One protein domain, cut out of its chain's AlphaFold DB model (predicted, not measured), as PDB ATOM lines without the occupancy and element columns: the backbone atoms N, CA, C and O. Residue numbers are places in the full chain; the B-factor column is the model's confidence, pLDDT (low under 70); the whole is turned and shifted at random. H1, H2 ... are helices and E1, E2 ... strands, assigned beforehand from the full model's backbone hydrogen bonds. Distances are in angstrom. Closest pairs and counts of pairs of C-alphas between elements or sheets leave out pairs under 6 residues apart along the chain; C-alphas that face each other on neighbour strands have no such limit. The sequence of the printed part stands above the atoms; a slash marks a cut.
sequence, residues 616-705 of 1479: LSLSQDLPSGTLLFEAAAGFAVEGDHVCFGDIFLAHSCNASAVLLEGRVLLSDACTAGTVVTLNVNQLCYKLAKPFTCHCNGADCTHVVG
ATOM      1  N   LEU A 616     251.716 288.208 318.474       90.05
ATOM      2  CA  LEU A 616     251.534 289.373 319.345       90.05
ATOM      3  C   LEU A 616     252.863 289.796 319.979       90.05
ATOM      4  O   LEU A 616     253.540 288.981 320.606       90.05
ATOM      5  N   SER A 617     253.206 291.076 319.867       91.60
ATOM      6  CA  SER A 617     254.343 291.704 320.537       91.60
ATOM      7  C   SER A 617     253.908 292.880 321.405       91.60
ATOM      8  O   SER A 617     252.818 293.432 321.242       91.60
ATOM      9  N   LEU A 618     254.759 293.246 322.364       92.20
ATOM     10  CA  LEU A 618     254.532 294.409 323.220       92.20
ATOM     11  C   LEU A 618     254.665 295.712 322.425       92.20
ATOM     12  O   LEU A 618     255.650 295.910 321.715       92.20
ATOM     13  N   SER A 619     253.713 296.628 322.595       89.79
ATOM     14  CA  SER A 619     253.721 297.944 321.936       89.79
ATOM     15  C   SER A 619     254.618 298.971 322.646       89.79
ATOM     16  O   SER A 619     254.970 299.986 322.049       89.79
ATOM     17  N   GLN A 620     254.976 298.731 323.912       89.55
ATOM     18  CA  GLN A 620     255.792 299.615 324.754       89.55
ATOM     19  C   GLN A 620     256.560 298.813 325.819       89.55
ATOM     20  O   GLN A 620     256.273 297.633 326.031       89.55
ATOM     21  N   ASP A 621     257.510 299.456 326.497       91.92
ATOM     22  CA  ASP A 621     258.209 298.872 327.647       91.92
ATOM     23  C   ASP A 621     257.234 298.717 328.824       91.92
ATOM     24  O   ASP A 621     256.553 299.672 329.209       91.92
ATOM     25  N   LEU A 622     257.143 297.512 329.395       90.92
ATOM     26  CA  LEU A 622     256.162 297.177 330.431       90.92
ATOM     27  C   LEU A 622     256.808 296.395 331.587       90.92
ATOM     28  O   LEU A 622     257.614 295.494 331.347       90.92
ATOM     29  N   PRO A 623     256.454 296.689 332.854       90.10
ATOM     30  CA  PRO A 623     256.969 295.956 334.006       90.10
ATOM     31  C   PRO A 623     256.315 294.571 334.162       90.10
ATOM     32  O   PRO A 623     255.200 294.324 333.691       90.10
ATOM     33  N   SER A 624     256.981 293.690 334.916       90.15
ATOM     34  CA  SER A 624     256.438 292.403 335.380       90.15
ATOM     35  C   SER A 624     255.066 292.576 336.046       90.15
ATOM     36  O   SER A 624     254.886 293.514 336.828       90.15
ATOM     37  N   GLY A 625     254.136 291.653 335.815       89.94
ATOM     38  CA  GLY A 625     252.795 291.664 336.405       89.94
ATOM     39  C   GLY A 625     251.768 292.505 335.646       89.94
ATOM     40  O   GLY A 625     250.598 292.524 336.025       89.94
ATOM     41  N   THR A 626     252.165 293.177 334.558       94.09
ATOM     42  CA  THR A 626     251.229 293.906 333.692       94.09
ATOM     43  C   THR A 626     250.240 292.932 333.052       94.09
ATOM     44  O   THR A 626     250.649 292.004 332.355       94.09
ATOM     45  N   LEU A 627     248.943 293.158 333.272       93.85
ATOM     46  CA  LEU A 627     247.860 292.425 332.616       93.85
ATOM     47  C   LEU A 627     247.813 292.798 331.127       93.85
ATOM     48  O   LEU A 627     247.512 293.943 330.797       93.85
ATOM     49  N   LEU A 628     248.087 291.841 330.238       92.26
ATOM     50  CA  LEU A 628     248.056 292.062 328.790       92.26
ATOM     51  C   LEU A 628     246.629 291.946 328.240       92.26
ATOM     52  O   LEU A 628     246.190 292.807 327.478       92.26
ATOM     53  N   PHE A 629     245.909 290.892 328.634       89.42
ATOM     54  CA  PHE A 629     244.500 290.665 328.305       89.42
ATOM     55  C   PHE A 629     243.884 289.568 329.192       89.42
ATOM     56  O   PHE A 629     244.592 288.746 329.783       89.42
ATOM     57  N   GLU A 630     242.553 289.548 329.283       86.36
ATOM     58  CA  GLU A 630     241.796 288.475 329.938       86.36
ATOM     59  C   GLU A 630     241.381 287.419 328.903       86.36
ATOM     60  O   GLU A 630     240.833 287.744 327.851       86.36
ATOM     61  N   ALA A 631     241.629 286.145 329.192       78.56
ATOM     62  CA  ALA A 631     241.178 285.029 328.373       78.56
ATOM     63  C   ALA A 631     239.757 284.631 328.801       78.56
ATOM     64  O   ALA A 631     239.562 283.877 329.752       78.56
ATOM     65  N   ALA A 632     238.750 285.151 328.094       60.35
ATOM     66  CA  ALA A 632     237.334 284.912 328.403       60.35
ATOM     67  C   ALA A 632     236.884 283.442 328.221       60.35
ATOM     68  O   ALA A 632     235.795 283.074 328.663       60.35
ATOM     69  N   ALA A 633     237.705 282.605 327.581       57.65
ATOM     70  CA  ALA A 633     237.485 281.176 327.377       57.65
ATOM     71  C   ALA A 633     238.661 280.360 327.944       57.65
ATOM     72  O   ALA A 633     239.780 280.865 328.054       57.65
ATOM     73  N   GLY A 634     238.416 279.085 328.276       70.89
ATOM     74  CA  GLY A 634     239.496 278.140 328.572       70.89
ATOM     75  C   GLY A 634     240.506 278.062 327.419       70.89
ATOM     76  O   GLY A 634     240.189 278.419 326.284       70.89
ATOM     77  N   PHE A 635     241.723 277.605 327.704       87.00
ATOM     78  CA  PHE A 635     242.763 277.458 326.689       87.00
ATOM     79  C   PHE A 635     242.815 276.028 326.144       87.00
ATOM     80  O   PHE A 635     242.492 275.071 326.848       87.00
ATOM     81  N   ALA A 636     243.273 275.883 324.904       88.37
ATOM     82  CA  ALA A 636     243.678 274.601 324.335       88.37
ATOM     83  C   ALA A 636     245.169 274.643 323.985       88.37
ATOM     84  O   ALA A 636     245.703 275.703 323.663       88.37
ATOM     85  N   VAL A 637     245.847 273.498 324.058       89.72
ATOM     86  CA  VAL A 637     247.229 273.355 323.581       89.72
ATOM     87  C   VAL A 637     247.185 272.597 322.258       89.72
ATOM     88  O   VAL A 637     246.833 271.416 322.235       89.72
ATOM     89  N   GLU A 638     247.533 273.274 321.166       87.76
ATOM     90  CA  GLU A 638     247.583 272.708 319.817       87.76
ATOM     91  C   GLU A 638     249.020 272.767 319.291       87.76
ATOM     92  O   GLU A 638     249.525 273.819 318.908       87.76
ATOM     93  N   GLY A 639     249.703 271.618 319.302       86.46
ATOM     94  CA  GLY A 639     251.123 271.560 318.955       86.46
ATOM     95  C   GLY A 639     251.966 272.375 319.936       86.46
ATOM     96  O   GLY A 639     251.910 272.142 321.141       86.46
ATOM     97  N   ASP A 640     252.735 273.325 319.415       90.42
ATOM     98  CA  ASP A 640     253.578 274.262 320.161       90.42
ATOM     99  C   ASP A 640     252.885 275.602 320.483       90.42
ATOM    100  O   ASP A 640     253.555 276.542 320.910       90.42
ATOM    101  N   HIS A 641     251.559 275.699 320.319       90.93
ATOM    102  CA  HIS A 641     250.777 276.909 320.586       90.93
ATOM    103  C   HIS A 641     249.741 276.715 321.706       90.93
ATOM    104  O   HIS A 641     249.144 275.649 321.867       90.93
ATOM    105  N   VAL A 642     249.501 277.785 322.468       91.73
ATOM    106  CA  VAL A 642     248.394 277.936 323.420       91.73
ATOM    107  C   VAL A 642     247.327 278.826 322.780       91.73
ATOM    108  O   VAL A 642     247.590 279.982 322.439       91.73
ATOM    109  N   CYS A 643     246.125 278.285 322.610       88.66
ATOM    110  CA  CYS A 643     245.012 278.913 321.904       88.66
ATOM    111  C   CYS A 643     243.998 279.507 322.890       88.66
ATOM    112  O   CYS A 643     243.459 278.785 323.731       88.66
ATOM    113  N   PHE A 644     243.689 280.797 322.739       83.96
ATOM    114  CA  PHE A 644     242.673 281.530 323.507       83.96
ATOM    115  C   PHE A 644     241.604 282.091 322.565       83.96
ATOM    116  O   PHE A 644     241.645 283.263 322.180       83.96
ATOM    117  N   GLY A 645     240.649 281.252 322.163       75.82
ATOM    118  CA  GLY A 645     239.632 281.632 321.182       75.82
ATOM    119  C   GLY A 645     240.253 281.904 319.809       75.82
ATOM    120  O   GLY A 645     240.566 280.973 319.076       75.82
ATOM    121  N   ASP A 646     240.419 283.178 319.463       75.04
ATOM    122  CA  ASP A 646     240.960 283.657 318.186       75.04
ATOM    123  C   ASP A 646     242.397 284.206 318.267       75.04
ATOM    124  O   ASP A 646     242.890 284.778 317.293       75.04
ATOM    125  N   ILE A 647     243.079 284.008 319.402       82.14
ATOM    126  CA  ILE A 647     244.498 284.340 319.601       82.14
ATOM    127  C   ILE A 647     245.322 283.065 319.805       82.14
ATOM    128  O   ILE A 647     244.930 282.177 320.563       82.14
ATOM    129  N   PHE A 648     246.501 283.020 319.183       87.39
ATOM    130  CA  PHE A 648     247.468 281.927 319.275       87.39
ATOM    131  C   PHE A 648     248.785 282.463 319.851       87.39
ATOM    132  O   PHE A 648     249.365 283.390 319.286       87.39
ATOM    133  N   LEU A 649     249.258 281.900 320.968       91.90
ATOM    134  CA  LEU A 649     250.548 282.248 321.580       91.90
ATOM    135  C   LEU A 649     251.506 281.058 321.536       91.90
ATOM    136  O   LEU A 649     251.140 279.957 321.938       91.90
ATOM    137  N   ALA A 650     252.741 281.273 321.094       92.54
ATOM    138  CA  ALA A 650     253.739 280.210 321.008       92.54
ATOM    139  C   ALA A 650     254.283 279.790 322.388       92.54
ATOM    140  O   ALA A 650     254.355 280.585 323.335       92.54
ATOM    141  N   HIS A 651     254.713 278.532 322.486       94.84
ATOM    142  CA  HIS A 651     255.403 277.998 323.650       94.84
ATOM    143  C   HIS A 651     256.833 278.555 323.789       94.84
ATOM    144  O   HIS A 651     257.618 278.533 322.843       94.84
ATOM    145  N   SER A 652     257.216 278.938 325.010       94.66
ATOM    146  CA  SER A 652     258.617 279.121 325.407       94.66
ATOM    147  C   SER A 652     258.881 278.574 326.813       94.66
ATOM    148  O   SER A 652     258.072 278.756 327.721       94.66
ATOM    149  N   CYS A 653     260.027 277.911 327.021       93.25
ATOM    150  CA  CYS A 653     260.485 277.520 328.362       93.25
ATOM    151  C   CYS A 653     260.886 278.740 329.215       93.25
ATOM    152  O   CYS A 653     260.693 278.721 330.430       93.25
ATOM    153  N   ASN A 654     261.356 279.814 328.569       91.72
ATOM    154  CA  ASN A 654     261.581 281.142 329.145       91.72
ATOM    155  C   ASN A 654     260.469 282.080 328.652       91.72
ATOM    156  O   ASN A 654     260.696 282.940 327.803       91.72
ATOM    157  N   ALA A 655     259.237 281.816 329.085       93.57
ATOM    158  CA  ALA A 655     258.068 282.567 328.647       93.57
ATOM    159  C   ALA A 655     258.133 284.034 329.092       93.57
ATOM    160  O   ALA A 655     258.532 284.318 330.218       93.57
ATOM    161  N   SER A 656     257.715 284.946 328.211       94.03
ATOM    162  CA  SER A 656     257.579 286.377 328.525       94.03
ATOM    163  C   SER A 656     256.310 286.682 329.327       94.03
ATOM    164  O   SER A 656     256.215 287.736 329.958       94.03
ATOM    165  N   ALA A 657     255.338 285.765 329.316       95.29
ATOM    166  CA  ALA A 657     254.084 285.883 330.039       95.29
ATOM    167  C   ALA A 657     253.704 284.591 330.790       95.29
ATOM    168  O   ALA A 657     254.214 283.501 330.528       95.29
ATOM    169  N   VAL A 658     252.758 284.723 331.715       94.13
ATOM    170  CA  VAL A 658     252.139 283.656 332.505       94.13
ATOM    171  C   VAL A 658     250.614 283.775 332.427       94.13
ATOM    172  O   VAL A 658     250.081 284.881 332.347       94.13
ATOM    173  N   LEU A 659     249.904 282.644 332.462       92.71
ATOM    174  CA  LEU A 659     248.446 282.599 332.608       92.71
ATOM    175  C   LEU A 659     248.087 282.255 334.062       92.71
ATOM    176  O   LEU A 659     248.363 281.147 334.519       92.71
ATOM    177  N   LEU A 660     247.446 283.182 334.775       88.96
ATOM    178  CA  LEU A 660     246.952 282.987 336.144       88.96
ATOM    179  C   LEU A 660     245.487 283.424 336.222       88.96
ATOM    180  O   LEU A 660     245.165 284.531 335.803       88.96
ATOM    181  N   GLU A 661     244.599 282.579 336.758       83.63
ATOM    182  CA  GLU A 661     243.172 282.913 336.965       83.63
ATOM    183  C   GLU A 661     242.479 283.472 335.697       83.63
ATOM    184  O   GLU A 661     241.760 284.471 335.752       83.63
ATOM    185  N   GLY A 662     242.755 282.875 334.528       86.63
ATOM    186  CA  GLY A 662     242.197 283.308 333.235       86.63
ATOM    187  C   GLY A 662     242.791 284.605 332.672       86.63
ATOM    188  O   GLY A 662     242.222 285.195 331.759       86.63
ATOM    189  N   ARG A 663     243.924 285.080 333.199       90.71
ATOM    190  CA  ARG A 663     244.558 286.346 332.802       90.71
ATOM    191  C   ARG A 663     245.990 286.135 332.344       90.71
ATOM    192  O   ARG A 663     246.752 285.463 333.035       90.71
ATOM    193  N   VAL A 664     246.356 286.719 331.203       93.32
ATOM    194  CA  VAL A 664     247.723 286.665 330.667       93.32
ATOM    195  C   VAL A 664     248.489 287.899 331.137       93.32
ATOM    196  O   VAL A 664     248.106 289.025 330.814       93.32
ATOM    197  N   LEU A 665     249.562 287.698 331.905       93.84
ATOM    198  CA  LEU A 665     250.392 288.771 332.460       93.84
ATOM    199  C   LEU A 665     251.860 288.575 332.125       93.84
ATOM    200  O   LEU A 665     252.310 287.442 332.002       93.84
ATOM    201  N   LEU A 666     252.628 289.659 332.075       95.20
ATOM    202  CA  LEU A 666     254.082 289.557 331.972       95.20
ATOM    203  C   LEU A 666     254.691 288.902 333.217       95.20
ATOM    204  O   LEU A 666     254.390 289.305 334.341       95.20
ATOM    205  N   SER A 667     255.566 287.919 333.027       91.84
ATOM    206  CA  SER A 667     256.319 287.291 334.123       91.84
ATOM    207  C   SER A 667     257.496 288.154 334.581       91.84
ATOM    208  O   SER A 667     257.802 288.176 335.768       91.84
ATOM    209  N   ASP A 668     258.090 288.913 333.659       89.04
ATOM    210  CA  ASP A 668     259.225 289.810 333.879       89.04
ATOM    211  C   ASP A 668     259.007 291.157 333.176       89.04
ATOM    212  O   ASP A 668     258.084 291.319 332.378       89.04
ATOM    213  N   ALA A 669     259.832 292.155 333.499       89.02
ATOM    214  CA  ALA A 669     259.837 293.403 332.743       89.02
ATOM    215  C   ALA A 669     260.394 293.157 331.329       89.02
ATOM    216  O   ALA A 669     261.468 292.575 331.183       89.02
ATOM    217  N   CYS A 670     259.677 293.618 330.305       89.70
ATOM    218  CA  CYS A 670     259.986 293.365 328.897       89.70
ATOM    219  C   CYS A 670     259.976 294.676 328.099       89.70
ATOM    220  O   CYS A 670     259.202 295.586 328.400       89.70
ATOM    221  N   THR A 671     260.811 294.762 327.063       89.87
ATOM    222  CA  THR A 671     260.879 295.932 326.175       89.87
ATOM    223  C   THR A 671     259.851 295.850 325.048       89.87
ATOM    224  O   THR A 671     259.402 294.755 324.676       89.87
ATOM    225  N   ALA A 672     259.528 296.992 324.444       89.58
ATOM    226  CA  ALA A 672     258.739 297.074 323.220       89.58
ATOM    227  C   ALA A 672     259.291 296.125 322.136       89.58
ATOM    228  O   ALA A 672     260.503 295.963 321.979       89.58
ATOM    229  N   GLY A 673     258.399 295.463 321.400       88.53
ATOM    230  CA  GLY A 673     258.730 294.466 320.377       88.53
ATOM    231  C   GLY A 673     258.913 293.033 320.892       88.53
ATOM    232  O   GLY A 673     258.943 292.110 320.078       88.53
ATOM    233  N   THR A 674     258.975 292.805 322.209       91.99
ATOM    234  CA  THR A 674     259.053 291.444 322.775       91.99
ATOM    235  C   THR A 674     257.815 290.633 322.391       91.99
ATOM    236  O   THR A 674     256.693 291.070 322.643       91.99
ATOM    237  N   VAL A 675     258.001 289.447 321.805       92.68
ATOM    238  CA  VAL A 675     256.898 288.537 321.449       92.68
ATOM    239  C   VAL A 675     256.309 287.902 322.712       92.68
ATOM    240  O   VAL A 675     257.036 287.435 323.597       92.68
ATOM    241  N   VAL A 676     254.982 287.872 322.807       94.21
ATOM    242  CA  VAL A 676     254.253 287.277 323.933       94.21
ATOM    243  C   VAL A 676     254.244 285.751 323.786       94.21
ATOM    244  O   VAL A 676     253.723 285.215 322.812       94.21
ATOM    245  N   THR A 677     254.820 285.042 324.759       95.32
ATOM    246  CA  THR A 677     254.935 283.570 324.782       95.32
ATOM    247  C   THR A 677     254.525 283.012 326.145       95.32
ATOM    248  O   THR A 677     254.625 283.714 327.151       95.32
ATOM    249  N   LEU A 678     254.074 281.752 326.191       95.46
ATOM    250  CA  LEU A 678     253.652 281.055 327.421       95.46
ATOM    251  C   LEU A 678     254.409 279.732 327.622       95.46
ATOM    252  O   LEU A 678     254.807 279.068 326.665       95.46
ATOM    253  N   ASN A 679     254.570 279.288 328.869       95.26
ATOM    254  CA  ASN A 679     255.186 277.993 329.166       95.26
ATOM    255  C   ASN A 679     254.110 276.928 329.429       95.26
ATOM    256  O   ASN A 679     253.501 276.905 330.492       95.26
ATOM    257  N   VAL A 680     253.911 275.996 328.492       95.19
ATOM    258  CA  VAL A 680     252.911 274.916 328.600       95.19
ATOM    259  C   VAL A 680     253.123 274.049 329.852       95.19
ATOM    260  O   VAL A 680     252.148 273.601 330.454       95.19
ATOM    261  N   ASN A 681     254.368 273.875 330.319       94.86
ATOM    262  CA  ASN A 681     254.650 273.118 331.545       94.86
ATOM    263  C   ASN A 681     254.129 273.813 332.823       94.86
ATOM    264  O   ASN A 681     253.991 273.152 333.846       94.86
ATOM    265  N   GLN A 682     253.824 275.118 332.780       94.43
ATOM    266  CA  GLN A 682     253.178 275.857 333.877       94.43
ATOM    267  C   GLN A 682     251.642 275.731 333.856       94.43
ATOM    268  O   GLN A 682     251.000 276.037 334.863       94.43
ATOM    269  N   LEU A 683     251.063 275.300 332.725       93.52
ATOM    270  CA  LEU A 683     249.615 275.278 332.468       93.52
ATOM    271  C   LEU A 683     249.002 273.875 332.543       93.52
ATOM    272  O   LEU A 683     247.813 273.739 332.815       93.52
ATOM    273  N   CYS A 684     249.797 272.831 332.300       93.21
ATOM    274  CA  CYS A 684     249.340 271.443 332.319       93.21
ATOM    275  C   CYS A 684     250.198 270.608 333.274       93.21
ATOM    276  O   CYS A 684     251.424 270.602 333.151       93.21
ATOM    277  N   TYR A 685     249.574 269.832 334.169       94.51
ATOM    278  CA  TYR A 685     250.305 268.865 334.995       94.51
ATOM    279  C   TYR A 685     250.893 267.733 334.142       94.51
ATOM    280  O   TYR A 685     252.078 267.422 334.253       94.51
ATOM    281  N   LYS A 686     250.101 267.180 333.215       93.66
ATOM    282  CA  LYS A 686     250.536 266.189 332.223       93.66
ATOM    283  C   LYS A 686     249.912 266.495 330.860       93.66
ATOM    284  O   LYS A 686     248.697 266.634 330.760       93.66
ATOM    285  N   LEU A 687     250.728 266.588 329.811       91.36
ATOM    286  CA  LEU A 687     250.259 266.846 328.447       91.36
ATOM    287  C   LEU A 687     249.928 265.527 327.732       91.36
ATOM    288  O   LEU A 687     250.730 264.595 327.740       91.36
ATOM    289  N   ALA A 688     248.759 265.442 327.087       86.89
ATOM    290  CA  ALA A 688     248.312 264.216 326.414       86.89
ATOM    291  C   ALA A 688     249.220 263.799 325.239       86.89
ATOM    292  O   ALA A 688     249.379 262.610 324.970       86.89
ATOM    293  N   LYS A 689     249.818 264.775 324.546       90.59
ATOM    294  CA  LYS A 689     250.766 264.571 323.444       90.59
ATOM    295  C   LYS A 689     251.986 265.479 323.646       90.59
ATOM    296  O   LYS A 689     251.939 266.631 323.220       90.59
ATOM    297  N   PRO A 690     253.046 264.997 324.317       92.12
ATOM    298  CA  PRO A 690     254.296 265.737 324.433       92.12
ATOM    299  C   PRO A 690     254.894 266.082 323.064       92.12
ATOM    300  O   PRO A 690     254.766 265.296 322.123       92.12
ATOM    301  N   PHE A 691     255.566 267.227 322.959       93.97
ATOM    302  CA  PHE A 691     256.208 267.686 321.722       93.97
ATOM    303  C   PHE A 691     257.641 268.173 321.971       93.97
ATOM    304  O   PHE A 691     258.018 268.513 323.096       93.97
ATOM    305  N   THR A 692     258.455 268.186 320.915       92.98
ATOM    306  CA  THR A 692     259.833 268.692 320.966       92.98
ATOM    307  C   THR A 692     259.823 270.213 321.084       92.98
ATOM    308  O   THR A 692     259.175 270.899 320.297       92.98
ATOM    309  N   CYS A 693     260.544 270.756 322.063       92.06
ATOM    310  CA  CYS A 693     260.648 272.196 322.261       92.06
ATOM    311  C   CYS A 693     261.604 272.820 321.231       92.06
ATOM    312  O   CYS A 693     262.752 272.391 321.105       92.06
ATOM    313  N   HIS A 694     261.154 273.876 320.548       90.15
ATOM    314  CA  HIS A 694     261.951 274.646 319.583       90.15
ATOM    315  C   HIS A 694     262.155 276.112 320.007       90.15
ATOM    316  O   HIS A 694     262.501 276.956 319.187       90.15
ATOM    317  N   CYS A 695     261.954 276.435 321.293       88.38
ATOM    318  CA  CYS A 695     261.944 277.825 321.760       88.38
ATOM    319  C   CYS A 695     263.335 278.470 321.889       88.38
ATOM    320  O   CYS A 695     263.417 279.676 322.095       88.38
ATOM    321  N   ASN A 696     264.418 277.682 321.831       85.81
ATOM    322  CA  ASN A 696     265.810 278.126 322.011       85.81
ATOM    323  C   ASN A 696     266.082 278.940 323.300       85.81
ATOM    324  O   ASN A 696     267.040 279.707 323.360       85.81
ATOM    325  N   GLY A 697     265.254 278.770 324.336       83.55
ATOM    326  CA  GLY A 697     265.420 279.438 325.630       83.55
ATOM    327  C   GLY A 697     266.608 278.888 326.427       83.55
ATOM    328  O   GLY A 697     266.943 277.710 326.304       83.55
ATOM    329  N   ALA A 698     267.219 279.722 327.272       87.35
ATOM    330  CA  ALA A 698     268.340 279.337 328.138       87.35
ATOM    331  C   ALA A 698     268.002 278.172 329.092       87.35
ATOM    332  O   ALA A 698     268.881 277.389 329.444       87.35
ATOM    333  N   ASP A 699     266.727 278.030 329.461       88.50
ATOM    334  CA  ASP A 699     266.198 276.977 330.332       88.50
ATOM    335  C   ASP A 699     265.347 275.947 329.563       88.50
ATOM    336  O   ASP A 699     264.402 275.371 330.112       88.50
ATOM    337  N   CYS A 700     265.626 275.746 328.271       90.91
ATOM    338  CA  CYS A 700     264.889 274.803 327.432       90.91
ATOM    339  C   CYS A 700     264.916 273.380 328.011       90.91
ATOM    340  O   CYS A 700     265.972 272.823 328.293       90.91
ATOM    341  N   THR A 701     263.735 272.769 328.122       91.77
ATOM    342  CA  THR A 701     263.548 271.402 328.647       91.77
ATOM    343  C   THR A 701     263.678 270.321 327.566       91.77
ATOM    344  O   THR A 701     263.585 269.134 327.863       91.77
ATOM    345  N   HIS A 702     263.893 270.720 326.303       90.18
ATOM    346  CA  HIS A 702     263.938 269.899 325.080       90.18
ATOM    347  C   HIS A 702     262.641 269.147 324.726       90.18
ATOM    348  O   HIS A 702     262.302 269.059 323.546       90.18
ATOM    349  N   VAL A 703     261.889 268.652 325.710       92.80
ATOM    350  CA  VAL A 703     260.605 267.960 325.543       92.80
ATOM    351  C   VAL A 703     259.564 268.584 326.472       92.80
ATOM    352  O   VAL A 703     259.754 268.650 327.682       92.80
ATOM    353  N   VAL A 704     258.434 269.005 325.907       94.37
ATOM    354  CA  VAL A 704     257.325 269.621 326.647       94.37
ATOM    355  C   VAL A 704     256.284 268.555 326.963       94.37
ATOM    356  O   VAL A 704     255.538 268.135 326.082       94.37
ATOM    357  N   GLY A 705     256.251 268.091 328.215       93.64
ATOM    358  CA  GLY A 705     255.361 267.017 328.681       93.64
ATOM    359  C   GLY A 705     254.372 267.412 329.785       93.64
ATOM    360  O   GLY A 705     253.596 266.563 330.227       93.64
TER     361      GLY A 705
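This is residues 616 to 705 of the 1479 residues of the protein "Hypothetical_protein_-_conserved" of Leishmania infantum (UniProt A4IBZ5). There is little regular structure: two small three-stranded antiparallel sheets, E2-E7-E6 and E3-E4-E5, stand among loops, the short helix H1 grazes both, and residues 684 to 705 make a looped end. Mostly strand, the 90 printed residues hold E1 to E7, then H1, with 31 in named elements. The whole is compact, with a radius of gyration of the C-alphas of 12.5 A, spanning 35 by 31 by 19 A.

Find C-alpha 647 at (244.498, 284.340, 319.601); E5 runs 13.2 A to residue 651. Before it come E3, residues 636 to 638, and E4, 641 to 644. Find E2 at 627 to 630, E6 at 657 to 660, E7 at 663 to 666. E1, 616 to 618, begins at (251.534, 289.373, 319.345); H1, 680 to 683, ends at (249.615, 275.278, 332.468).

E3, E4 and E5 form a meander of two hairpins, each strand the antiparallel neighbour of the one before; N 636 and O 643, 3.1 A, and N 642 and O 649, 2.8 A, are within hydrogen-bond range. So are N 628 and O 664, 2.9 A, between E2 and E7, and N 658 and O 665, 2.8 A, in the hairpin E6 and E7. H1, too short for an O i to N i+4 pair, only grazes each sheet; the closest C-alphas of E5 and H1, His 651 and Val 680, are 6.3 A apart. E1 pairs with no named strand.

The two C-alphas farthest apart, Gln 620 and Ala 688, are 36.2 A apart. The printed part has no cut; the link E7 to H1 is long, and residues 632 to 633 are under pLDDT 70.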